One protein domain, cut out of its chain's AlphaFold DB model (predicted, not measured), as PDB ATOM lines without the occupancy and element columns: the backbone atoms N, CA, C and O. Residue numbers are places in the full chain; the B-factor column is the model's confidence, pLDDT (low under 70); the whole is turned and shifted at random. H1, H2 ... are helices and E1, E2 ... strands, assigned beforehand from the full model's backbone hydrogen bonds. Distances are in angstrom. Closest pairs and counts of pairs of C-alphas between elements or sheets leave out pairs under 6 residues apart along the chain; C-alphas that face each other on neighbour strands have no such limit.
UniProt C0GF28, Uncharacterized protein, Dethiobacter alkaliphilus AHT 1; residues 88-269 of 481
ATOM      1  N   GLN A  88     221.978 248.846 353.244       81.88
ATOM      2  CA  GLN A  88     223.129 248.857 354.132       81.88
ATOM      3  C   GLN A  88     223.191 247.523 354.876       81.88
ATOM      4  O   GLN A  88     222.237 247.128 355.553       81.88
ATOM      5  N   THR A  89     224.324 246.835 354.753       81.88
ATOM      6  CA  THR A  89     224.642 245.651 355.563       81.88
ATOM      7  C   THR A  89     224.858 246.051 357.032       81.88
ATOM      8  O   THR A  89     225.081 247.239 357.307       81.88
ATOM      9  N   PRO A  90     224.848 245.104 357.992       78.06
ATOM     10  CA  PRO A  90     225.051 245.428 359.405       78.06
ATOM     11  C   PRO A  90     226.368 246.184 359.646       78.06
ATOM     12  O   PRO A  90     226.416 247.125 360.435       78.06
ATOM     13  N   ASP A  91     227.417 245.842 358.888       76.94
ATOM     14  CA  ASP A  91     228.723 246.510 358.913       76.94
ATOM     15  C   ASP A  91     228.678 247.992 358.512       76.94
ATOM     16  O   ASP A  91     229.397 248.800 359.107       76.94
ATOM     17  N   MET A  92     227.851 248.343 357.520       74.69
ATOM     18  CA  MET A  92     227.669 249.716 357.026       74.69
ATOM     19  C   MET A  92     226.780 250.538 357.964       74.69
ATOM     20  O   MET A  92     227.070 251.701 358.240       74.69
ATOM     21  N   LEU A  93     225.710 249.922 358.472       73.31
ATOM     22  CA  LEU A  93     224.706 250.561 359.324       73.31
ATOM     23  C   LEU A  93     225.255 250.901 360.726       73.31
ATOM     24  O   LEU A  93     224.817 251.867 361.359       73.31
ATOM     25  N   TYR A  94     226.230 250.112 361.204       72.19
ATOM     26  CA  TYR A  94     226.743 250.152 362.575       72.19
ATOM     27  C   TYR A  94     227.213 251.539 363.035       72.19
ATOM     28  O   TYR A  94     226.756 252.064 364.057       72.19
ATOM     29  N   ASP A  95     228.131 252.139 362.275       68.44
ATOM     30  CA  ASP A  95     228.841 253.345 362.698       68.44
ATOM     31  C   ASP A  95     228.010 254.627 362.542       68.44
ATOM     32  O   ASP A  95     228.256 255.596 363.262       68.44
ATOM     33  N   ASP A  96     227.003 254.635 361.667       63.06
ATOM     34  CA  ASP A  96     226.136 255.796 361.446       63.06
ATOM     35  C   ASP A  96     224.909 255.831 362.379       63.06
ATOM     36  O   ASP A  96     224.537 256.918 362.827       63.06
ATOM     37  N   ILE A  97     224.299 254.681 362.707       67.06
ATOM     38  CA  ILE A  97     223.072 254.622 363.530       67.06
ATOM     39  C   ILE A  97     223.352 254.228 364.986       67.06
ATOM     40  O   ILE A  97     222.923 254.922 365.909       67.06
ATOM     41  N   PHE A  98     224.061 253.124 365.228       70.19
ATOM     42  CA  PHE A  98     224.103 252.508 366.563       70.19
ATOM     43  C   PHE A  98     225.177 253.110 367.476       70.19
ATOM     44  O   PHE A  98     224.970 253.199 368.686       70.19
ATOM     45  N   ASN A  99     226.278 253.603 366.898       66.31
ATOM     46  CA  ASN A  99     227.351 254.301 367.620       66.31
ATOM     47  C   ASN A  99     227.082 255.800 367.886       66.31
ATOM     48  O   ASN A  99     227.950 256.486 368.426       66.31
ATOM     49  N   GLY A 100     225.899 256.323 367.536       55.69
ATOM     50  CA  GLY A 100     225.479 257.681 367.912       55.69
ATOM     51  C   GLY A 100     226.132 258.824 367.121       55.69
ATOM     52  O   GLY A 100     226.230 259.935 367.637       55.69
ATOM     53  N   ASN A 101     226.563 258.590 365.874       53.59
ATOM     54  CA  ASN A 101     227.100 259.636 364.981       53.59
ATOM     55  C   ASN A 101     226.013 260.465 364.253       53.59
ATOM     56  O   ASN A 101     226.328 261.259 363.360       53.59
ATOM     57  N   LEU A 102     224.741 260.313 364.636       54.78
ATOM     58  CA  LEU A 102     223.655 261.215 364.246       54.78
ATOM     59  C   LEU A 102     223.887 262.619 364.837       54.78
ATOM     60  O   LEU A 102     224.493 262.757 365.899       54.78
ATOM     61  N   GLU A 103     223.394 263.669 364.169       51.94
ATOM     62  CA  GLU A 103     223.761 265.072 364.464       51.94
ATOM     63  C   GLU A 103     223.441 265.529 365.911       51.94
ATOM     64  O   GLU A 103     224.107 266.434 366.419       51.94
ATOM     65  N   ASP A 104     222.502 264.859 366.595       54.94
ATOM     66  CA  ASP A 104     222.092 265.120 367.987       54.94
ATOM     67  C   ASP A 104     222.673 264.132 369.034       54.94
ATOM     68  O   ASP A 104     222.465 264.314 370.234       54.94
ATOM     69  N   GLY A 105     223.410 263.091 368.620       59.56
ATOM     70  CA  GLY A 105     224.077 262.133 369.523       59.56
ATOM     71  C   GLY A 105     223.178 261.104 370.233       59.56
ATOM     72  O   GLY A 105     223.601 260.514 371.227       59.56
ATOM     73  N   ILE A 106     221.949 260.902 369.753       62.03
ATOM     74  CA  ILE A 106     220.969 259.932 370.279       62.03
ATOM     75  C   ILE A 106     221.338 258.501 369.840       62.03
ATOM     76  O   ILE A 106     221.738 258.307 368.691       62.03
ATOM     77  N   THR A 107     221.172 257.495 370.713       67.31
ATOM     78  CA  THR A 107     221.426 256.073 370.397       67.31
ATOM     79  C   THR A 107     220.147 255.227 370.299       67.31
ATOM     80  O   THR A 107     219.105 255.565 370.861       67.31
ATOM     81  N   TRP A 108     220.249 254.061 369.649       73.12
ATOM     82  CA  TRP A 108     219.196 253.028 369.563       73.12
ATOM     83  C   TRP A 108     218.562 252.660 370.917       73.12
ATOM     84  O   TRP A 108     217.353 252.434 371.014       73.12
ATOM     85  N   ASN A 109     219.374 252.625 371.976       70.56
ATOM     86  CA  ASN A 109     218.934 252.242 373.317       70.56
ATOM     87  C   ASN A 109     218.240 253.397 374.063       70.56
ATOM     88  O   ASN A 109     217.440 253.129 374.955       70.56
ATOM     89  N   ASP A 110     218.490 254.660 373.687       66.94
ATOM     90  CA  ASP A 110     217.724 255.810 374.197       66.94
ATOM     91  C   ASP A 110     216.320 255.873 373.570       66.94
ATOM     92  O   ASP A 110     215.360 256.267 374.228       66.94
ATOM     93  N   LEU A 111     216.207 255.484 372.294       63.09
ATOM     94  CA  LEU A 111     214.985 255.575 371.484       63.09
ATOM     95  C   LEU A 111     213.975 254.474 371.793       63.09
ATOM     96  O   LEU A 111     212.778 254.725 371.836       63.09
ATOM     97  N   SER A 112     214.469 253.264 372.038       66.88
ATOM     98  CA  SER A 112     213.656 252.111 372.429       66.88
ATOM     99  C   SER A 112     213.258 252.110 373.914       66.88
ATOM    100  O   SER A 112     212.843 251.080 374.430       66.88
ATOM    101  N   GLU A 113     213.458 253.215 374.643       68.12
ATOM    102  CA  GLU A 113     213.320 253.320 376.111       68.12
ATOM    103  C   GLU A 113     214.115 252.254 376.910       68.12
ATOM    104  O   GLU A 113     213.852 251.999 378.088       68.12
ATOM    105  N   GLY A 114     215.119 251.625 376.288       67.75
ATOM    106  CA  GLY A 114     215.841 250.471 376.833       67.75
ATOM    107  C   GLY A 114     215.095 249.132 376.731       67.75
ATOM    108  O   GLY A 114     215.562 248.145 377.302       67.75
ATOM    109  N   LEU A 115     213.969 249.078 376.012       67.00
ATOM    110  CA  LEU A 115     213.159 247.883 375.748       67.00
ATOM    111  C   LEU A 115     213.563 247.137 374.463       67.00
ATOM    112  O   LEU A 115     213.080 246.036 374.247       67.00
ATOM    113  N   GLY A 116     214.467 247.688 373.645       70.44
ATOM    114  CA  GLY A 116     214.781 247.156 372.313       70.44
ATOM    115  C   GLY A 116     213.781 247.633 371.251       70.44
ATOM    116  O   GLY A 116     212.678 248.065 371.572       70.44
ATOM    117  N   ASN A 117     214.176 247.634 369.978       76.06
ATOM    118  CA  ASN A 117     213.298 248.073 368.886       76.06
ATOM    119  C   ASN A 117     212.337 246.919 368.536       76.06
ATOM    120  O   ASN A 117     212.834 245.864 368.130       76.06
ATOM    121  N   PRO A 118     211.013 247.056 368.732       76.38
ATOM    122  CA  PRO A 118     210.070 245.992 368.407       76.38
ATOM    123  C   PRO A 118     209.982 245.753 366.898       76.38
ATOM    124  O   PRO A 118     210.171 246.660 366.076       76.38
ATOM    125  N   ILE A 119     209.681 244.508 366.550       75.25
ATOM    126  CA  ILE A 119     209.381 244.086 365.181       75.25
ATOM    127  C   ILE A 119     207.893 244.360 364.907       75.25
ATOM    128  O   ILE A 119     207.074 244.139 365.794       75.25
ATOM    129  N   MET A 120     207.548 244.880 363.722       63.59
ATOM    130  CA  MET A 120     206.189 245.349 363.401       63.59
ATOM    131  C   MET A 120     205.353 244.317 362.651       63.59
ATOM    132  O   MET A 120     205.498 244.202 361.432       63.59
ATOM    133  N   ILE A 121     204.478 243.572 363.335       61.53
ATOM    134  CA  ILE A 121     203.706 242.496 362.681       61.53
ATOM    135  C   ILE A 121     202.264 242.382 363.267       61.53
ATOM    136  O   ILE A 121     201.754 241.314 363.600       61.53
ATOM    137  N   ASP A 122     201.641 243.561 363.370       55.38
ATOM    138  CA  ASP A 122     200.383 243.973 364.029       55.38
ATOM    139  C   ASP A 122     199.083 243.182 363.735       55.38
ATOM    140  O   ASP A 122     198.888 242.644 362.646       55.38
ATOM    141  N   GLU A 123     198.128 243.299 364.670       49.97
ATOM    142  CA  GLU A 123     196.717 243.582 364.327       49.97
ATOM    143  C   GLU A 123     196.026 244.539 365.340       49.97
ATOM    144  O   GLU A 123     195.119 245.261 364.936       49.97
ATOM    145  N   ASP A 124     196.488 244.607 366.606       54.44
ATOM    146  CA  ASP A 124     196.373 245.774 367.526       54.44
ATOM    147  C   ASP A 124     197.458 245.679 368.668       54.44
ATOM    148  O   ASP A 124     197.160 245.337 369.813       54.44
ATOM    149  N   GLU A 125     198.743 245.903 368.335       57.94
ATOM    150  CA  GLU A 125     200.006 245.627 369.088       57.94
ATOM    151  C   GLU A 125     200.096 245.882 370.620       57.94
ATOM    152  O   GLU A 125     199.512 246.823 371.169       57.94
ATOM    153  N   PRO A 126     200.996 245.132 371.309       48.72
ATOM    154  CA  PRO A 126     202.279 245.761 371.718       48.72
ATOM    155  C   PRO A 126     203.547 245.419 370.903       48.72
ATOM    156  O   PRO A 126     204.456 246.245 370.876       48.72
ATOM    157  N   SER A 127     203.614 244.255 370.241       54.16
ATOM    158  CA  SER A 127     204.594 243.934 369.172       54.16
ATOM    159  C   SER A 127     204.176 242.660 368.403       54.16
ATOM    160  O   SER A 127     204.921 241.677 368.339       54.16
ATOM    161  N   GLY A 128     202.904 242.585 368.004       54.22
ATOM    162  CA  GLY A 128     202.273 241.330 367.575       54.22
ATOM    163  C   GLY A 128     203.003 240.652 366.414       54.22
ATOM    164  O   GLY A 128     203.735 241.314 365.686       54.22
ATOM    165  N   ILE A 129     202.792 239.338 366.246       55.53
ATOM    166  CA  ILE A 129     203.162 238.605 365.031       55.53
ATOM    167  C   ILE A 129     201.928 237.906 364.466       55.53
ATOM    168  O   ILE A 129     201.241 237.160 365.164       55.53
ATOM    169  N   ALA A 130     201.619 238.235 363.211       49.47
ATOM    170  CA  ALA A 130     200.318 238.007 362.598       49.47
ATOM    171  C   ALA A 130     199.850 236.549 362.729       49.47
ATOM    172  O   ALA A 130     200.471 235.617 362.218       49.47
ATOM    173  N   GLY A 131     198.725 236.363 363.422       53.28
ATOM    174  CA  GLY A 131     198.049 235.076 363.566       53.28
ATOM    175  C   GLY A 131     198.612 234.103 364.612       53.28
ATOM    176  O   GLY A 131     197.952 233.092 364.854       53.28
ATOM    177  N   THR A 132     199.758 234.356 365.266       60.69
ATOM    178  CA  THR A 132     200.271 233.432 366.300       60.69
ATOM    179  C   THR A 132     201.073 234.084 367.434       60.69
ATOM    180  O   THR A 132     201.928 234.939 367.226       60.69
ATOM    181  N   LYS A 133     200.822 233.608 368.663       76.00
ATOM    182  CA  LYS A 133     201.680 233.817 369.849       76.00
ATOM    183  C   LYS A 133     202.638 232.650 370.108       76.00
ATOM    184  O   LYS A 133     203.468 232.723 371.014       76.00
ATOM    185  N   ASP A 134     202.504 231.587 369.322       81.62
ATOM    186  CA  ASP A 134     203.267 230.356 369.434       81.62
ATOM    187  C   ASP A 134     204.191 230.230 368.218       81.62
ATOM    188  O   ASP A 134     203.747 230.214 367.068       81.62
ATOM    189  N   PHE A 135     205.486 230.158 368.497       78.69
ATOM    190  CA  PHE A 135     206.580 230.137 367.535       78.69
ATOM    191  C   PHE A 135     207.317 228.807 367.599       78.69
ATOM    192  O   PHE A 135     207.367 228.149 368.643       78.69
ATOM    193  N   VAL A 136     208.009 228.481 366.513       79.81
ATOM    194  CA  VAL A 136     209.250 227.717 366.607       79.81
ATOM    195  C   VAL A 136     210.393 228.714 366.407       79.81
ATOM    196  O   VAL A 136     210.243 229.672 365.658       79.81
ATOM    197  N   VAL A 137     211.492 228.561 367.144       80.75
ATOM    198  CA  VAL A 137     212.701 229.387 367.015       80.75
ATOM    199  C   VAL A 137     213.909 228.463 367.123       80.75
ATOM    200  O   VAL A 137     214.136 227.848 368.170       80.75
ATOM    201  N   GLN A 138     214.663 228.309 366.034       79.00
ATOM    202  CA  GLN A 138     215.799 227.378 365.933       79.00
ATOM    203  C   GLN A 138     215.481 225.944 366.434       79.00
ATOM    204  O   GLN A 138     216.284 225.299 367.117       79.00
ATOM    205  N   GLY A 139     214.287 225.435 366.128       78.88
ATOM    206  CA  GLY A 139     213.770 224.134 366.556       78.88
ATOM    207  C   GLY A 139     213.230 224.085 367.992       78.88
ATOM    208  O   GLY A 139     213.016 222.990 368.520       78.88
ATOM    209  N   THR A 140     213.035 225.237 368.643       85.19
ATOM    210  CA  THR A 140     212.475 225.364 369.999       85.19
ATOM    211  C   THR A 140     211.063 225.936 369.943       85.19
ATOM    212  O   THR A 140     210.882 227.041 369.454       85.19
ATOM    213  N   GLU A 141     210.068 225.232 370.487       88.94
ATOM    214  CA  GLU A 141     208.712 225.777 370.671       88.94
ATOM    215  C   GLU A 141     208.730 226.909 371.723       88.94
ATOM    216  O   GLU A 141     209.079 226.671 372.885       88.94
ATOM    217  N   VAL A 142     208.337 228.128 371.337       87.38
ATOM    218  CA  VAL A 142     208.236 229.313 372.210       87.38
ATOM    219  C   VAL A 142     206.788 229.802 372.174       87.38
ATOM    220  O   VAL A 142     206.340 230.334 371.168       87.38
ATOM    221  N   ASN A 143     206.045 229.573 373.255       88.44
ATOM    222  CA  ASN A 143     204.590 229.764 373.318       88.44
ATOM    223  C   ASN A 143     204.226 230.965 374.207       88.44
ATOM    224  O   ASN A 143     205.051 231.381 375.024       88.44
ATOM    225  N   ASP A 144     202.991 231.463 374.096       86.19
ATOM    226  CA  ASP A 144     202.466 232.604 374.876       86.19
ATOM    227  C   ASP A 144     203.277 233.923 374.710       86.19
ATOM    228  O   ASP A 144     203.311 234.771 375.609       86.19
ATOM    229  N   VAL A 145     203.925 234.131 373.557       83.38
ATOM    230  CA  VAL A 145     204.699 235.351 373.259       83.38
ATOM    231  C   VAL A 145     203.771 236.562 373.092       83.38
ATOM    232  O   VAL A 145     202.771 236.522 372.377       83.38
ATOM    233  N   ASP A 146     204.120 237.668 373.745       80.19
ATOM    234  CA  ASP A 146     203.457 238.980 373.647       80.19
ATOM    235  C   ASP A 146     204.398 240.071 373.099       80.19
ATOM    236  O   ASP A 146     203.948 241.129 372.666       80.19
ATOM    237  N   GLY A 147     205.709 239.798 373.127       80.69
ATOM    238  CA  GLY A 147     206.786 240.723 372.805       80.69
ATOM    239  C   GLY A 147     207.878 240.101 371.929       80.69
ATOM    240  O   GLY A 147     208.374 239.033 372.282       80.69
ATOM    241  N   VAL A 148     208.325 240.770 370.860       84.00
ATOM    242  CA  VAL A 148     209.588 240.462 370.162       84.00
ATOM    243  C   VAL A 148     210.382 241.748 369.927       84.00
ATOM    244  O   VAL A 148     209.987 242.613 369.144       84.00
ATOM    245  N   TYR A 149     211.519 241.869 370.617       85.75
ATOM    246  CA  TYR A 149     212.298 243.109 370.705       85.75
ATOM    247  C   TYR A 149     213.767 242.913 370.324       85.75
ATOM    248  O   TYR A 149     214.428 242.005 370.832       85.75
ATOM    249  N   ILE A 150     214.301 243.806 369.482       86.75
ATOM    250  CA  ILE A 150     215.694 243.789 369.020       86.75
ATOM    251  C   ILE A 150     216.578 244.689 369.885       86.75
ATOM    252  O   ILE A 150     216.529 245.926 369.815       86.75
ATOM    253  N   TYR A 151     217.439 244.059 370.680       85.06
ATOM    254  CA  TYR A 151     218.411 244.733 371.531       85.06
ATOM    255  C   TYR A 151     219.777 244.809 370.859       85.06
ATOM    256  O   TYR A 151     220.325 243.801 370.427       85.06
ATOM    257  N   HIS A 152     220.371 246.003 370.858       84.19
ATOM    258  CA  HIS A 152     221.787 246.175 370.551       84.19
ATOM    259  C   HIS A 152     222.619 245.878 371.809       84.19
ATOM    260  O   HIS A 152     222.503 246.596 372.810       84.19
ATOM    261  N   LEU A 153     223.440 244.823 371.766       83.31
ATOM    262  CA  LEU A 153     224.279 244.393 372.893       83.31
ATOM    263  C   LEU A 153     225.627 245.135 372.943       83.31
ATOM    264  O   LEU A 153     226.163 245.365 374.030       83.31
ATOM    265  N   GLY A 154     226.135 245.549 371.781       76.81
ATOM    266  CA  GLY A 154     227.426 246.214 371.592       76.81
ATOM    267  C   GLY A 154     228.267 245.526 370.513       76.81
ATOM    268  O   GLY A 154     227.986 244.399 370.134       76.81
ATOM    269  N   ASP A 155     229.297 246.205 370.009       77.62
ATOM    270  CA  ASP A 155     230.298 245.676 369.062       77.62
ATOM    271  C   ASP A 155     229.734 244.885 367.849       77.62
ATOM    272  O   ASP A 155     230.366 243.945 367.373       77.62
ATOM    273  N   ARG A 156     228.597 245.350 367.293       76.38
ATOM    274  CA  ARG A 156     227.779 244.762 366.195       76.38
ATOM    275  C   ARG A 156     226.878 243.575 366.577       76.38
ATOM    276  O   ARG A 156     226.171 243.073 365.712       76.38
ATOM    277  N   GLU A 157     226.848 243.156 367.837       85.75
ATOM    278  CA  GLU A 157     226.000 242.056 368.311       85.75
ATOM    279  C   GLU A 157     224.560 242.540 368.590       85.75
ATOM    280  O   GLU A 157     224.341 243.501 369.343       85.75
ATOM    281  N   PHE A 158     223.571 241.859 367.999       87.44
ATOM    282  CA  PHE A 158     222.139 242.095 368.209       87.44
ATOM    283  C   PHE A 158     221.433 240.815 368.653       87.44
ATOM    284  O   PHE A 158     221.721 239.731 368.153       87.44
ATOM    285  N   GLU A 159     220.474 240.956 369.564       89.88
ATOM    286  CA  GLU A 159     219.695 239.847 370.122       89.88
ATOM    287  C   GLU A 159     218.200 240.160 370.006       89.88
ATOM    288  O   GLU A 159     217.725 241.170 370.541       89.88
ATOM    289  N   ALA A 160     217.455 239.284 369.334       89.50
ATOM    290  CA  ALA A 160     216.001 239.267 369.388       89.50
ATOM    291  C   ALA A 160     215.561 238.543 370.665       89.50
ATOM    292  O   ALA A 160     215.984 237.413 370.926       89.50
ATOM    293  N   ARG A 161     214.708 239.180 371.473       90.06
ATOM    294  CA  ARG A 161     214.126 238.571 372.678       90.06
ATOM    295  C   ARG A 161     212.626 238.410 372.532       90.06
ATOM    296  O   ARG A 161     211.930 239.395 372.304       90.06
ATOM    297  N   PHE A 162     212.160 237.188 372.752       88.81
ATOM    298  CA  PHE A 162     210.750 236.829 372.845       88.81
ATOM    299  C   PHE A 162     210.320 236.968 374.308       88.81
ATOM    300  O   PHE A 162     210.968 236.390 375.187       88.81
ATOM    301  N   THR A 163     209.262 237.723 374.594       86.88
ATOM    302  CA  THR A 163     208.801 238.004 375.964       86.88
ATOM    303  C   THR A 163     207.301 237.782 376.142       86.88
ATOM    304  O   THR A 163     206.531 237.937 375.198       86.88
ATOM    305  N   ALA A 164     206.878 237.453 377.362       87.81
ATOM    306  CA  ALA A 164     205.470 237.376 377.760       87.81
ATOM    307  C   ALA A 164     204.879 238.758 378.124       87.81
ATOM    308  O   ALA A 164     205.620 239.730 378.284       87.81
ATOM    309  N   GLU A 165     203.556 238.820 378.338       83.62
ATOM    310  CA  GLU A 165     202.784 240.026 378.728       83.62
ATOM    311  C   GLU A 165     203.322 240.713 380.008       83.62
ATOM    312  O   GLU A 165     203.188 241.922 380.187       83.62
ATOM    313  N   ASP A 166     203.956 239.959 380.917       86.69
ATOM    314  CA  ASP A 166     204.549 240.493 382.154       86.69
ATOM    315  C   ASP A 166     206.045 240.858 382.042       86.69
ATOM    316  O   ASP A 166     206.637 241.350 383.010       86.69
ATOM    317  N   GLY A 167     206.644 240.654 380.864       82.25
ATOM    318  CA  GLY A 167     208.052 240.915 380.576       82.25
ATOM    319  C   GLY A 167     209.019 239.770 380.907       82.25
ATOM    320  O   GLY A 167     210.232 239.990 380.844       82.25
ATOM    321  N   GLU A 168     208.556 238.561 381.256       90.88
ATOM    322  CA  GLU A 168     209.443 237.387 381.305       90.88
ATOM    323  C   GLU A 168     210.017 237.084 379.908       90.88
ATOM    324  O   GLU A 168     209.277 236.986 378.931       90.88
ATOM    325  N   ILE A 169     211.344 236.933 379.807       92.25
ATOM    326  CA  ILE A 169     212.028 236.538 378.566       92.25
ATOM    327  C   ILE A 169     211.875 235.025 378.389       92.25
ATOM    328  O   ILE A 169     212.440 234.243 379.153       92.25
ATOM    329  N   LEU A 170     211.126 234.636 377.360       91.50
ATOM    330  CA  LEU A 170     210.786 233.255 377.018       91.50
ATOM    331  C   LEU A 170     211.906 232.584 376.210       91.50
ATOM    332  O   LEU A 170     212.234 231.419 376.440       91.50
ATOM    333  N   HIS A 171     212.506 233.328 375.276       92.12
ATOM    334  CA  HIS A 171     213.590 232.870 374.405       92.12
ATOM    335  C   HIS A 171     214.438 234.052 373.914       92.12
ATOM    336  O   HIS A 171     213.953 235.186 373.873       92.12
ATOM    337  N   THR A 172     215.686 233.797 373.515       91.94
ATOM    338  CA  THR A 172     216.537 234.787 372.835       91.94
ATOM    339  C   THR A 172     217.323 234.154 371.695       91.94
ATOM    340  O   THR A 172     217.646 232.968 371.754       91.94
ATOM    341  N   VAL A 173     217.607 234.935 370.651       90.25
ATOM    342  CA  VAL A 173     218.385 234.501 369.484       90.25
ATOM    343  C   VAL A 173     219.239 235.652 368.944       90.25
ATOM    344  O   VAL A 173     218.782 236.795 368.889       90.25
ATOM    345  N   ASP A 174     220.483 235.357 368.561       90.62
ATOM    346  CA  ASP A 174     221.389 236.318 367.920       90.62
ATOM    347  C   ASP A 174     220.905 236.608 366.486       90.62
ATOM    348  O   ASP A 174     220.619 235.668 365.745       90.62
ATOM    349  N   VAL A 175     220.820 237.877 366.072       88.50
ATOM    350  CA  VAL A 175     220.278 238.283 364.755       88.50
ATOM    351  C   VAL A 175     221.155 239.314 364.036       88.50
ATOM    352  O   VAL A 175     221.957 240.010 364.656       88.50
ATOM    353  N   GLU A 176     220.974 239.458 362.721       88.38
ATOM    354  CA  GLU A 176     221.575 240.540 361.929       88.38
ATOM    355  C   GLU A 176     220.549 241.648 361.646       88.38
ATOM    356  O   GLU A 176     219.409 241.368 361.267       88.38
ATOM    357  N   VAL A 177     220.943 242.916 361.821       86.19
ATOM    358  CA  VAL A 177     220.084 244.083 361.551       86.19
ATOM    359  C   VAL A 177     220.586 244.830 360.320       86.19
ATOM    360  O   VAL A 177     221.698 245.357 360.298       86.19
ATOM    361  N   PHE A 178     219.728 244.893 359.309       86.75
ATOM    362  CA  PHE A 178     219.971 245.519 358.017       86.75
ATOM    363  C   PHE A 178     219.235 246.857 357.907       86.75
ATOM    364  O   PHE A 178     218.264 247.113 358.624       86.75
ATOM    365  N   GLY A 179     219.683 247.711 356.984       83.25
ATOM    366  CA  GLY A 179     219.089 249.023 356.736       83.25
ATOM    367  C   GLY A 179     218.749 249.245 355.267       83.25
ATOM    368  O   GLY A 179     219.471 248.815 354.376       83.25
ATOM    369  N   HIS A 180     217.663 249.961 355.010       80.00
ATOM    370  CA  HIS A 180     217.331 250.566 353.725       80.00
ATOM    371  C   HIS A 180     217.552 252.081 353.812       80.00
ATOM    372  O   HIS A 180     217.024 252.721 354.725       80.00
ATOM    373  N   GLY A 181     218.266 252.659 352.843       71.88
ATOM    374  CA  GLY A 181     218.513 254.097 352.745       71.88
ATOM    375  C   GLY A 181     219.839 254.536 353.374       71.88
ATOM    376  O   GLY A 181     220.881 253.932 353.148       71.88
ATOM    377  N   ASN A 182     219.832 255.645 354.117       65.50
ATOM    378  CA  ASN A 182     221.043 256.247 354.688       65.50
ATOM    379  C   ASN A 182     220.786 256.869 356.069       65.50
ATOM    380  O   ASN A 182     219.645 257.009 356.493       65.50
ATOM    381  N   LYS A 183     221.826 257.346 356.761       61.31
ATOM    382  CA  LYS A 183     221.717 257.919 358.121       61.31
ATOM    383  C   LYS A 183     220.773 259.109 358.313       61.31
ATOM    384  O   LYS A 183     220.508 259.503 359.443       61.31
ATOM    385  N   ARG A 184     220.299 259.724 357.226       59.31
ATOM    386  CA  ARG A 184     219.254 260.754 357.256       59.31
ATOM    387  C   ARG A 184     217.867 260.180 356.965       59.31
ATOM    388  O   ARG A 184     216.884 260.792 357.353       59.31
ATOM    389  N   ARG A 185     217.739 259.016 356.337       64.12
ATOM    390  CA  ARG A 185     216.470 258.292 356.212       64.12
ATOM    391  C   ARG A 185     216.743 256.793 356.116       64.12
ATOM    392  O   ARG A 185     217.157 256.334 355.055       64.12
ATOM    393  N   ALA A 186     216.507 256.075 357.212       71.50
ATOM    394  CA  ALA A 186     216.826 254.659 357.358       71.50
ATOM    395  C   ALA A 186     215.619 253.869 357.875       71.50
ATOM    396  O   ALA A 186     215.072 254.180 358.933       71.50
ATOM    397  N   THR A 187     215.215 252.841 357.134       78.94
ATOM    398  CA  THR A 187     214.258 251.819 357.589       78.94
ATOM    399  C   THR A 187     215.044 250.559 357.922       78.94
ATOM    400  O   THR A 187     215.833 250.123 357.093       78.94
ATOM    401  N   ASN A 188     214.869 249.999 359.117       82.56
ATOM    402  CA  ASN A 188     215.687 248.881 359.598       82.56
ATOM    403  C   ASN A 188     214.856 247.595 359.666       82.56
ATOM    404  O   ASN A 188     213.642 247.668 359.857       82.56
ATOM    405  N   PHE A 189     215.497 246.440 359.504       86.62
ATOM    406  CA  PHE A 189     214.832 245.134 359.442       86.62
ATOM    407  C   PHE A 189     215.783 243.996 359.836       86.62
ATOM    408  O   PHE A 189     216.998 244.191 359.902       86.62
ATOM    409  N   THR A 190     215.237 242.821 360.140       87.62
ATOM    410  CA  THR A 190     216.000 241.665 360.640       87.62
ATOM    411  C   THR A 190     215.292 240.349 360.314       87.62
ATOM    412  O   THR A 190     214.077 240.349 360.117       87.62
ATOM    413  N   ASN A 191     216.024 239.234 360.260       86.69
ATOM    414  CA  ASN A 191     215.425 237.906 360.120       86.69
ATOM    415  C   ASN A 191     215.082 237.312 361.496       86.69
ATOM    416  O   ASN A 191     215.909 237.362 362.411       86.69
ATOM    417  N   ILE A 192     213.892 236.719 361.625       80.12
ATOM    418  CA  ILE A 192     213.562 235.821 362.738       80.12
ATOM    419  C   ILE A 192     213.601 234.376 362.219       80.12
ATOM    420  O   ILE A 192     212.703 233.957 361.485       80.12
ATOM    421  N   TYR A 193     214.637 233.629 362.607       69.25
ATOM    422  CA  TYR A 193     214.844 232.239 362.186       69.25
ATOM    423  C   TYR A 193     213.695 231.312 362.617       69.25
ATOM    424  O   TYR A 193     213.206 231.438 363.741       69.25
ATOM    425  N   ASP A 194     213.405 230.302 361.790       65.50
ATOM    426  CA  ASP A 194     212.367 229.269 361.952       65.50
ATOM    427  C   ASP A 194     210.945 229.789 361.651       65.50
ATOM    428  O   ASP A 194     210.052 229.833 362.496       65.50
ATOM    429  N   GLY A 195     210.749 230.215 360.398       62.72
ATOM    430  CA  GLY A 195     209.445 230.580 359.829       62.72
ATOM    431  C   GLY A 195     209.151 232.075 359.677       62.72
ATOM    432  O   GLY A 195     208.225 232.425 358.947       62.72
ATOM    433  N   GLY A 196     209.915 232.968 360.314       66.25
ATOM    434  CA  GLY A 196     209.603 234.402 360.324       66.25
ATOM    435  C   GLY A 196     209.933 235.135 359.019       66.25
ATOM    436  O   GLY A 196     209.078 235.795 358.427       66.25
ATOM    437  N   GLY A 197     211.176 235.022 358.551       78.50
ATOM    438  CA  GLY A 197     211.689 235.851 357.458       78.50
ATOM    439  C   GLY A 197     212.072 237.268 357.894       78.50
ATOM    440  O   GLY A 197     212.276 237.540 359.079       78.50
ATOM    441  N   ASN A 198     212.242 238.164 356.918       84.94
ATOM    442  CA  ASN A 198     212.963 239.429 357.088       84.94
ATOM    443  C   ASN A 198     212.000 240.599 357.382       84.94
ATOM    444  O   ASN A 198     211.535 241.278 356.470       84.94
ATOM    445  N   TYR A 199     211.690 240.862 358.650       83.00
ATOM    446  CA  TYR A 199     210.662 241.828 359.061       83.00
ATOM    447  C   TYR A 199     211.185 243.236 359.367       83.00
ATOM    448  O   TYR A 199     212.255 243.399 359.963       83.00
ATOM    449  N   LEU A 200     210.390 244.259 359.026       82.31
ATOM    450  CA  LEU A 200     210.667 245.655 359.386       82.31
ATOM    451  C   LEU A 200     210.552 245.916 360.902       82.31
ATOM    452  O   LEU A 200     209.718 245.345 361.606       82.31
ATOM    453  N   LEU A 201     211.371 246.852 361.389       80.44
ATOM    454  CA  LEU A 201     211.378 247.335 362.771       80.44
ATOM    455  C   LEU A 201     210.602 248.655 362.904       80.44
ATOM    456  O   LEU A 201     210.665 249.514 362.017       80.44
ATOM    457  N   LYS A 202     209.903 248.825 364.033       73.75
ATOM    458  CA  LYS A 202     208.931 249.910 364.287       73.75
ATOM    459  C   LYS A 202     209.507 251.308 364.122       73.75
ATOM    460  O   LYS A 202     208.897 252.167 363.484       73.75
ATOM    461  N   TYR A 203     210.697 251.536 364.673       70.88
ATOM    462  CA  TYR A 203     211.337 252.844 364.623       70.88
ATOM    463  C   TYR A 203     212.219 252.991 363.373       70.88
ATOM    464  O   TYR A 203     213.215 252.280 363.198       70.88
ATOM    465  N   GLN A 204     211.873 253.974 362.533       66.75
ATOM    466  CA  GLN A 204     212.575 254.335 361.292       66.75
ATOM    467  C   GLN A 204     213.140 255.764 361.381       66.75
ATOM    468  O   GLN A 204     212.407 256.695 361.720       66.75
ATOM    469  N   VAL A 205     214.416 255.976 361.030       62.69
ATOM    470  CA  VAL A 205     215.034 257.317 360.978       62.69
ATOM    471  C   VAL A 205     214.403 258.128 359.851       62.69
ATOM    472  O   VAL A 205     214.396 257.671 358.703       62.69
ATOM    473  N   ARG A 206     213.989 259.375 360.112       56.84
ATOM    474  CA  ARG A 206     213.642 260.320 359.045       56.84
ATOM    475  C   ARG A 206     214.011 261.780 359.341       56.84
ATOM    476  O   ARG A 206     213.416 262.466 360.163       56.84
ATOM    477  N   TYR A 207     214.941 262.282 358.541       51.41
ATOM    478  CA  TYR A 207     215.268 263.688 358.327       51.41
ATOM    479  C   TYR A 207     214.390 264.234 357.192       51.41
ATOM    480  O   TYR A 207     214.316 263.627 356.118       51.41
ATOM    481  N   ASP A 208     213.749 265.385 357.392       48.97
ATOM    482  CA  ASP A 208     213.089 266.108 356.300       48.97
ATOM    483  C   ASP A 208     214.086 267.065 355.632       48.97
ATOM    484  O   ASP A 208     214.645 267.958 356.270       48.97
ATOM    485  N   ARG A 209     214.349 266.853 354.337       40.53
ATOM    486  CA  ARG A 209     215.322 267.643 353.569       40.53
ATOM    487  C   ARG A 209     214.715 268.921 352.987       40.53
ATOM    488  O   ARG A 209     215.465 269.829 352.630       40.53
ATOM    489  N   ASP A 210     213.392 269.005 352.868       41.12
ATOM    490  CA  ASP A 210     212.754 269.984 351.986       41.12
ATOM    491  C   ASP A 210     212.361 271.289 352.698       41.12
ATOM    492  O   ASP A 210     212.294 272.332 352.048       41.12
ATOM    493  N   GLY A 211     212.189 271.273 354.027       40.56
ATOM    494  CA  GLY A 211     211.814 272.457 354.820       40.56
ATOM    495  C   GLY A 211     212.968 273.338 355.330       40.56
ATOM    496  O   GLY A 211     212.729 274.449 355.812       40.56
ATOM    497  N   GLY A 212     214.218 272.857 355.297       35.69
ATOM    498  CA  GLY A 212     215.378 273.557 355.884       35.69
ATOM    499  C   GLY A 212     215.294 273.796 357.405       35.69
ATOM    500  O   GLY A 212     216.086 274.562 357.950       35.69
ATOM    501  N   ASN A 213     214.327 273.164 358.078       32.75
ATOM    502  CA  ASN A 213     214.059 273.196 359.514       32.75
ATOM    503  C   ASN A 213     213.515 271.826 359.951       32.75
ATOM    504  O   ASN A 213     212.925 271.106 359.151       32.75
ATOM    505  N   TRP A 214     213.676 271.498 361.231       37.44
ATOM    506  CA  TRP A 214     213.282 270.213 361.813       37.44
ATOM    507  C   TRP A 214     211.789 270.131 362.195       37.44
ATOM    508  O   TRP A 214     211.484 270.152 363.381       37.44
ATOM    509  N   SER A 215     210.879 270.057 361.216       36.69
ATOM    510  CA  SER A 215     209.533 269.433 361.293       36.69
ATOM    511  C   SER A 215     208.893 269.482 359.879       36.69
ATOM    512  O   SER A 215     209.361 270.232 359.024       36.69
ATOM    513  N   GLN A 216     207.908 268.661 359.494       37.16
ATOM    514  CA  GLN A 216     206.601 268.496 360.145       37.16
ATOM    515  C   GLN A 216     206.170 267.028 360.302       37.16
ATOM    516  O   GLN A 216     205.772 266.362 359.345       37.16
ATOM    517  N   THR A 217     206.112 266.567 361.552       36.31
ATOM    518  CA  THR A 217     205.030 265.675 361.998       36.31
ATOM    519  C   THR A 217     203.702 266.421 361.852       36.31
ATOM    520  O   THR A 217     203.623 267.563 362.308       36.31
ATOM    521  N   LEU A 218     202.658 265.809 361.285       34.97
ATOM    522  CA  LEU A 218     201.357 266.485 361.161       34.97
ATOM    523  C   LEU A 218     200.674 266.737 362.523       34.97
ATOM    524  O   LEU A 218     199.938 267.712 362.649       34.97
ATOM    525  N   ASP A 219     201.006 265.939 363.549       34.09
ATOM    526  CA  ASP A 219     200.324 265.932 364.854       34.09
ATOM    527  C   ASP A 219     201.255 266.088 366.085       34.09
ATOM    528  O   ASP A 219     200.948 265.608 367.173       34.09
ATOM    529  N   GLY A 220     202.356 266.844 365.951       33.28
ATOM    530  CA  GLY A 220     202.898 267.616 367.089       33.28
ATOM    531  C   GLY A 220     204.181 267.160 367.809       33.28
ATOM    532  O   GLY A 220     204.155 267.025 369.031       33.28
ATOM    533  N   GLU A 221     205.312 267.159 367.089       35.00
ATOM    534  CA  GLU A 221     206.707 267.191 367.597       35.00
ATOM    535  C   GLU A 221     207.248 265.846 368.148       35.00
ATOM    536  O   GLU A 221     206.536 265.126 368.849       35.00
ATOM    537  N   PRO A 222     208.513 265.472 367.841       36.78
ATOM    538  CA  PRO A 222     209.697 266.213 368.302       36.78
ATOM    539  C   PRO A 222     210.599 266.796 367.200       36.78
ATOM    540  O   PRO A 222     210.527 266.439 366.028       36.78
ATOM    541  N   THR A 223     211.518 267.662 367.633       42.78
ATOM    542  CA  THR A 223     212.600 268.269 366.839       42.78
ATOM    543  C   THR A 223     213.871 267.414 366.822       42.78
ATOM    544  O   THR A 223     214.198 266.804 367.839       42.78
ATOM    545  N   GLY A 224     214.655 267.493 365.744       43.94
ATOM    546  CA  GLY A 224     215.869 266.691 365.532       43.94
ATOM    547  C   GLY A 224     215.603 265.559 364.541       43.94
ATOM    548  O   GLY A 224     214.599 265.590 363.825       43.94
ATOM    549  N   GLY A 225     216.491 264.566 364.473       48.03
ATOM    550  CA  GLY A 225     216.289 263.381 363.628       48.03
ATOM    551  C   GLY A 225     215.056 262.582 364.058       48.03
ATOM    552  O   GLY A 225     215.152 261.761 364.968       48.03
ATOM    553  N   VAL A 226     213.903 262.828 363.426       50.34
ATOM    554  CA  VAL A 226     212.624 262.248 363.856       50.34
ATOM    555  C   VAL A 226     212.604 260.764 363.531       50.34
ATOM    556  O   VAL A 226     212.527 260.364 362.368       50.34
ATOM    557  N   TRP A 227     212.641 259.941 364.572       55.84
ATOM    558  CA  TRP A 227     212.254 258.546 364.455       55.84
ATOM    559  C   TRP A 227     210.733 258.504 364.396       55.84
ATOM    560  O   TRP A 227     210.054 258.847 365.362       55.84
ATOM    561  N   ALA A 228     210.203 258.188 363.218       54.59
ATOM    562  CA  ALA A 228     208.767 258.095 363.020       54.59
ATOM    563  C   ALA A 228     208.294 256.728 363.516       54.59
ATOM    564  O   ALA A 228     208.805 255.706 363.056       54.59
ATOM    565  N   ASP A 229     207.321 256.727 364.425       56.34
ATOM    566  CA  ASP A 229     206.558 255.526 364.756       56.34
ATOM    567  C   ASP A 229     205.752 255.111 363.519       56.34
ATOM    568  O   ASP A 229     205.029 255.932 362.933       56.34
ATOM    569  N   ARG A 230     205.976 253.888 363.031       55.12
ATOM    570  CA  ARG A 230     205.490 253.477 361.713       55.12
ATOM    571  C   ARG A 230     205.164 251.986 361.668       55.12
ATOM    572  O   ARG A 230     205.988 251.174 361.256       55.12
ATOM    573  N   ASN A 231     203.916 251.662 362.019       53.78
ATOM    574  CA  ASN A 231     203.317 250.326 361.909       53.78
ATOM    575  C   ASN A 231     203.108 249.886 360.439       53.78
ATOM    576  O   ASN A 231     201.991 249.625 360.003       53.78
ATOM    577  N   ASP A 232     204.175 249.827 359.641       55.97
ATOM    578  CA  ASP A 232     204.171 249.163 358.335       55.97
ATOM    579  C   ASP A 232     204.481 247.669 358.547       55.97
ATOM    580  O   ASP A 232     205.644 247.270 358.581       55.97
ATOM    581  N   VAL A 233     203.421 246.862 358.697       57.97
ATOM    582  CA  VAL A 233     203.438 245.397 358.919       57.97
ATOM    583  C   VAL A 233     203.916 244.654 357.676       57.97
ATOM    584  O   VAL A 233     203.132 244.117 356.896       57.97
ATOM    585  N   ARG A 234     205.215 244.738 357.399       71.00
ATOM    586  CA  ARG A 234     205.775 244.372 356.096       71.00
ATOM    587  C   ARG A 234     207.024 243.514 356.267       71.00
ATOM    588  O   ARG A 234     207.936 243.855 357.021       71.00
ATOM    589  N   ARG A 235     207.083 242.417 355.511       80.31
ATOM    590  CA  ARG A 235     208.339 241.728 355.188       80.31
ATOM    591  C   ARG A 235     209.110 242.565 354.175       80.31
ATOM    592  O   ARG A 235     208.525 243.120 353.243       80.31
ATOM    593  N   TRP A 236     210.417 242.687 354.365       87.31
ATOM    594  CA  TRP A 236     211.306 243.460 353.504       87.31
ATOM    595  C   TRP A 236     211.326 242.906 352.074       87.31
ATOM    596  O   TRP A 236     211.219 243.670 351.117       87.31
ATOM    597  N   ASP A 237     211.400 241.589 351.920       84.75
ATOM    598  CA  ASP A 237     211.441 240.873 350.642       84.75
ATOM    599  C   ASP A 237     210.207 241.151 349.756       84.75
ATOM    600  O   ASP A 237     210.338 241.322 348.540       84.75
ATOM    601  N   ASP A 238     209.035 241.334 350.365       79.75
ATOM    602  CA  ASP A 238     207.756 241.543 349.668       79.75
ATOM    603  C   ASP A 238     207.376 243.020 349.450       79.75
ATOM    604  O   ASP A 238     206.343 243.320 348.846       79.75
ATOM    605  N   ASN A 239     208.179 243.954 349.980       78.75
ATOM    606  CA  ASN A 239     207.833 245.383 350.055       78.75
ATOM    607  C   ASN A 239     208.989 246.356 349.761       78.75
ATOM    608  O   ASN A 239     208.764 247.563 349.655       78.75
ATOM    609  N   CYS A 240     210.231 245.874 349.725       85.31
ATOM    610  CA  CYS A 240     211.453 246.676 349.606       85.31
ATOM    611  C   CYS A 240     212.525 245.973 348.758       85.31
ATOM    612  O   CYS A 240     213.207 246.639 347.980       85.31
ATOM    613  N   GLY A 241     212.672 244.649 348.891       88.81
ATOM    614  CA  GLY A 241     213.698 243.854 348.215       88.81
ATOM    615  C   GLY A 241     213.697 244.039 346.699       88.81
ATOM    616  O   GLY A 241     214.746 244.337 346.134       88.81
ATOM    617  N   GLY A 242     212.522 243.979 346.060       90.19
ATOM    618  CA  GLY A 242     212.382 244.097 344.603       90.19
ATOM    619  C   GLY A 242     212.786 245.449 343.999       90.19
ATOM    620  O   GLY A 242     213.027 245.506 342.801       90.19
ATOM    621  N   CYS A 243     212.919 246.514 344.804       90.44
ATOM    622  CA  CYS A 243     213.370 247.833 344.331       90.44
ATOM    623  C   CYS A 243     214.744 248.268 344.872       90.44
ATOM    624  O   CYS A 243     215.267 249.310 344.460       90.44
ATOM    625  N   HIS A 244     215.300 247.554 345.855       91.25
ATOM    626  CA  HIS A 244     216.477 248.012 346.605       91.25
ATOM    627  C   HIS A 244     217.620 246.996 346.692       91.25
ATOM    628  O   HIS A 244     218.737 247.412 347.007       91.25
ATOM    629  N   ALA A 245     217.379 245.726 346.370       93.12
ATOM    630  CA  ALA A 245     218.403 244.701 346.202       93.12
ATOM    631  C   ALA A 245     218.408 244.155 344.762       93.12
ATOM    632  O   ALA A 245     217.521 244.468 343.970       93.12
ATOM    633  N   THR A 246     219.405 243.337 344.422       95.50
ATOM    634  CA  THR A 246     219.570 242.769 343.074       95.50
ATOM    635  C   THR A 246     219.520 241.251 343.117       95.50
ATOM    636  O   THR A 246     220.164 240.640 343.967       95.50
ATOM    637  N   GLY A 247     218.773 240.642 342.192       94.94
ATOM    638  CA  GLY A 247     218.615 239.189 342.127       94.94
ATOM    639  C   GLY A 247     217.915 238.625 343.363       94.94
ATOM    640  O   GLY A 247     218.479 237.777 344.040       94.94
ATOM    641  N   LEU A 248     216.706 239.101 343.682       93.62
ATOM    642  CA  LEU A 248     215.914 238.573 344.799       93.62
ATOM    643  C   LEU A 248     215.382 237.161 344.486       93.62
ATOM    644  O   LEU A 248     214.709 236.937 343.477       93.62
ATOM    645  N   ASN A 249     215.640 236.204 345.370       93.25
ATOM    646  CA  ASN A 249     215.248 234.809 345.200       93.25
ATOM    647  C   ASN A 249     213.960 234.480 345.973       93.25
ATOM    648  O   ASN A 249     213.977 233.788 346.993       93.25
ATOM    649  N   VAL A 250     212.825 234.984 345.474       88.31
ATOM    650  CA  VAL A 250     211.496 234.691 346.040       88.31
ATOM    651  C   VAL A 250     211.194 233.178 346.069       88.31
ATOM    652  O   VAL A 250     210.702 232.719 347.098       88.31
ATOM    653  N   PRO A 251     211.545 232.357 345.053       88.81
ATOM    654  CA  PRO A 251     211.403 230.901 345.151       88.81
ATOM    655  C   PRO A 251     212.141 230.283 346.349       88.81
ATOM    656  O   PRO A 251     211.546 229.503 347.088       88.81
ATOM    657  N   ALA A 252     213.401 230.660 346.601       89.62
ATOM    658  CA  ALA A 252     214.153 230.136 347.746       89.62
ATOM    659  C   ALA A 252     213.592 230.607 349.098       89.62
ATOM    660  O   ALA A 252     213.593 229.835 350.052       89.62
ATOM    661  N   ASN A 253     213.070 231.834 349.172       86.31
ATOM    662  CA  ASN A 253     212.368 232.368 350.345       86.31
ATOM    663  C   ASN A 253     211.080 231.584 350.667       86.31
ATOM    664  O   ASN A 253     210.762 231.360 351.832       86.31
ATOM    665  N   LEU A 254     210.352 231.138 349.637       82.62
ATOM    666  CA  LEU A 254     209.149 230.312 349.784       82.62
ATOM    667  C   LEU A 254     209.480 228.847 350.124       82.62
ATOM    668  O   LEU A 254     208.725 228.208 350.855       82.62
ATOM    669  N   GLU A 255     210.607 228.311 349.639       85.94
ATOM    670  CA  GLU A 255     211.114 226.993 350.059       85.94
ATOM    671  C   GLU A 255     211.716 227.011 351.478       85.94
ATOM    672  O   GLU A 255     211.660 225.996 352.178       85.94
ATOM    673  N   ASN A 256     212.302 228.136 351.902       85.50
ATOM    674  CA  ASN A 256     212.926 228.318 353.208       85.50
ATOM    675  C   ASN A 256     212.835 229.784 353.705       85.50
ATOM    676  O   ASN A 256     213.708 230.594 353.375       85.50
ATOM    677  N   PRO A 257     211.848 230.135 354.553       78.00
ATOM    678  CA  PRO A 257     211.703 231.492 355.096       78.00
ATOM    679  C   PRO A 257     212.800 231.883 356.104       78.00
ATOM    680  O   PRO A 257     212.891 233.049 356.484       78.00
ATOM    681  N   ASP A 258     213.652 230.944 356.527       79.75
ATOM    682  CA  ASP A 258     214.763 231.196 357.458       79.75
ATOM    683  C   ASP A 258     215.938 231.939 356.810       79.75
ATOM    684  O   ASP A 258     216.846 232.377 357.514       79.75
ATOM    685  N   LEU A 259     215.948 232.063 355.477       87.31
ATOM    686  CA  LEU A 259     217.031 232.714 354.747       87.31
ATOM    687  C   LEU A 259     217.103 234.204 355.099       87.31
ATOM    688  O   LEU A 259     216.146 234.974 354.933       87.31
ATOM    689  N   ILE A 260     218.274 234.626 355.570       87.75
ATOM    690  CA  ILE A 260     218.529 236.036 355.858       87.75
ATOM    691  C   ILE A 260     218.654 236.817 354.542       87.75
ATOM    692  O   ILE A 260     218.961 236.251 353.493       87.75
ATOM    693  N   ALA A 261     218.430 238.130 354.570       89.00
ATOM    694  CA  ALA A 261     218.402 238.965 353.366       89.00
ATOM    695  C   ALA A 261     219.621 238.794 352.432       89.00
ATOM    696  O   ALA A 261     219.459 238.795 351.217       89.00
ATOM    697  N   THR A 262     220.820 238.580 352.986       90.44
ATOM    698  CA  THR A 262     222.075 238.312 352.255       90.44
ATOM    699  C   THR A 262     222.181 236.918 351.627       90.44
ATOM    700  O   THR A 262     223.031 236.720 350.766       90.44
ATOM    701  N   GLU A 263     221.341 235.959 352.017       92.19
ATOM    702  CA  GLU A 263     221.197 234.652 351.353       92.19
ATOM    703  C   GLU A 263     220.103 234.671 350.271       92.19
ATOM    704  O   GLU A 263     220.075 233.802 349.399       92.19
ATOM    705  N   LEU A 264     219.213 235.670 350.312       91.88
ATOM    706  CA  LEU A 264     218.108 235.854 349.370       91.88
ATOM    707  C   LEU A 264     218.452 236.714 348.148       91.88
ATOM    708  O   LEU A 264     217.595 236.847 347.275       91.88
ATOM    709  N   VAL A 265     219.644 237.318 348.067       94.31
ATOM    710  CA  VAL A 265     220.003 238.259 346.989       94.31
ATOM    711  C   VAL A 265     221.413 238.052 346.441       94.31
ATOM    712  O   VAL A 265     222.288 237.532 347.129       94.31
ATOM    713  N   ALA A 266     221.648 238.525 345.216       95.62
ATOM    714  CA  ALA A 266     222.976 238.593 344.609       95.62
ATOM    715  C   ALA A 266     223.765 239.845 345.042       95.62
ATOM    716  O   ALA A 266     224.961 239.748 345.305       95.62
ATOM    717  N   ASP A 267     223.096 240.996 345.188       94.25
ATOM    718  CA  ASP A 267     223.649 242.185 345.855       94.25
ATOM    719  C   ASP A 267     222.647 242.764 346.863       94.25
ATOM    720  O   ASP A 267     221.488 243.027 346.527       94.25
ATOM    721  N   MET A 268     223.127 243.103 348.065       91.31
ATOM    722  CA  MET A 268     222.436 244.006 349.003       91.31
ATOM    723  C   MET A 268     222.603 245.473 348.563       91.31
ATOM    724  O   MET A 268     223.077 246.311 349.326       91.31
ATOM    725  N   ALA A 269     222.267 245.756 347.304       91.12
ATOM    726  CA  ALA A 269     222.314 247.059 346.645       91.12
ATOM    727  C   ALA A 269     221.520 247.005 345.323       91.12
ATOM    728  O   ALA A 269     221.170 245.919 344.853       91.12
TER     729      ALA A 269
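What this domain is: This is residues 88 to 269 of the 481 residues of an uncharacterized protein of Dethiobacter alkaliphilus AHT 1 (UniProt C0GF28). Two strongly twisted antiparallel sheets meet at a corner where E5 runs on into E6 at 57 degrees: E3 E4 E5, in that order, and a larger branched sheet, E6 to E10, in which E7 has three neighbours. H1 covers part of one face of the branched sheet and H3 is on the opposite face; the small hairpin of E1 and E2 and the loop of residues 207 to 225 lie at opposite ends of the long axis. The printed part has 182 residues, with H1 and H2, then E1 to E10, then H3 and H4; the class is mixed, helices and strands, with under half of the residues in named elements. It is compact, with a radius of gyration of the C-alphas of 16.3 A, and spans 50 by 42 by 32 A.

How they stand to each other: Start at H1, residues 90 to 98, on the sheet of E6, 177 to 182, E7, 185 to 192, E8, 197 to 200, E9, 203 to 206, and E10, 226 to 229, at a height over the sheet of 8.9 A. Its closest C-alphas to E6 are those of Pro 90 and Phe 178, 5.3 A. H2, residues 108 to 111, is close to H1 but not clearly touching, closest at C-alphas 98 and 108, 5.8 A. Next comes the hairpin of E1, 135 to 137, and E2, 140 to 142, with N 135 and O 142 2.8 A apart. E3, 147 to 154, E4, 157 to 163, and E5, 169 to 175, form a meander, each strand the antiparallel neighbour of the one before; look for N 149 and O 161, 3.0 A, and N 160 and O 173, 2.9 A. E6 E7 E8 is another meander, with N 180 and O 187 at 2.8 A and N 190 and O 199 at 3.0 A. E6 lies on one side of E7, E8 and E9 on the other side; N 186 and O 205 are 3.0 A apart, and from E9 to E10 N 206 and O 226 are 2.9 A apart. H3, residues 237 to 244, is on the opposite face from H1, at 7.5 A, over none of the strands. H4, residues 250 to 255, is close to H3 but not clearly touching, closest at C-alphas 237 and 250, 7.7 A. Every O i to N i+4 pair is within hydrogen-bond range in H4, 3 of 5 in H1 and 1 of 4 in H3, which has 2 of 5 O i to N i+3 pairs; H2 is too short for an O i to N i+4 pair.

Where its parts are: Find C-alpha 90 at (225.051, 245.428, 359.405), where H1 begins. E3 runs 21.4 A, E4 19.3 A and E5 16.2 A; E7 runs 23.6 A from C-alpha 185 at (216.470, 258.292, 356.212). H4 ends at C-alpha 255, (211.114, 226.993, 350.059).

The domain as a whole: The two C-alphas farthest apart are those of Gly 139 and Gly 212, 50.6 A. The printed part has no cut; the links H2 to E1 and E9 to E10 are long. The model's mean pLDDT over the printed part is 72.7, and 69 residues are under 70, among them 120 to 132 and 204 to 233.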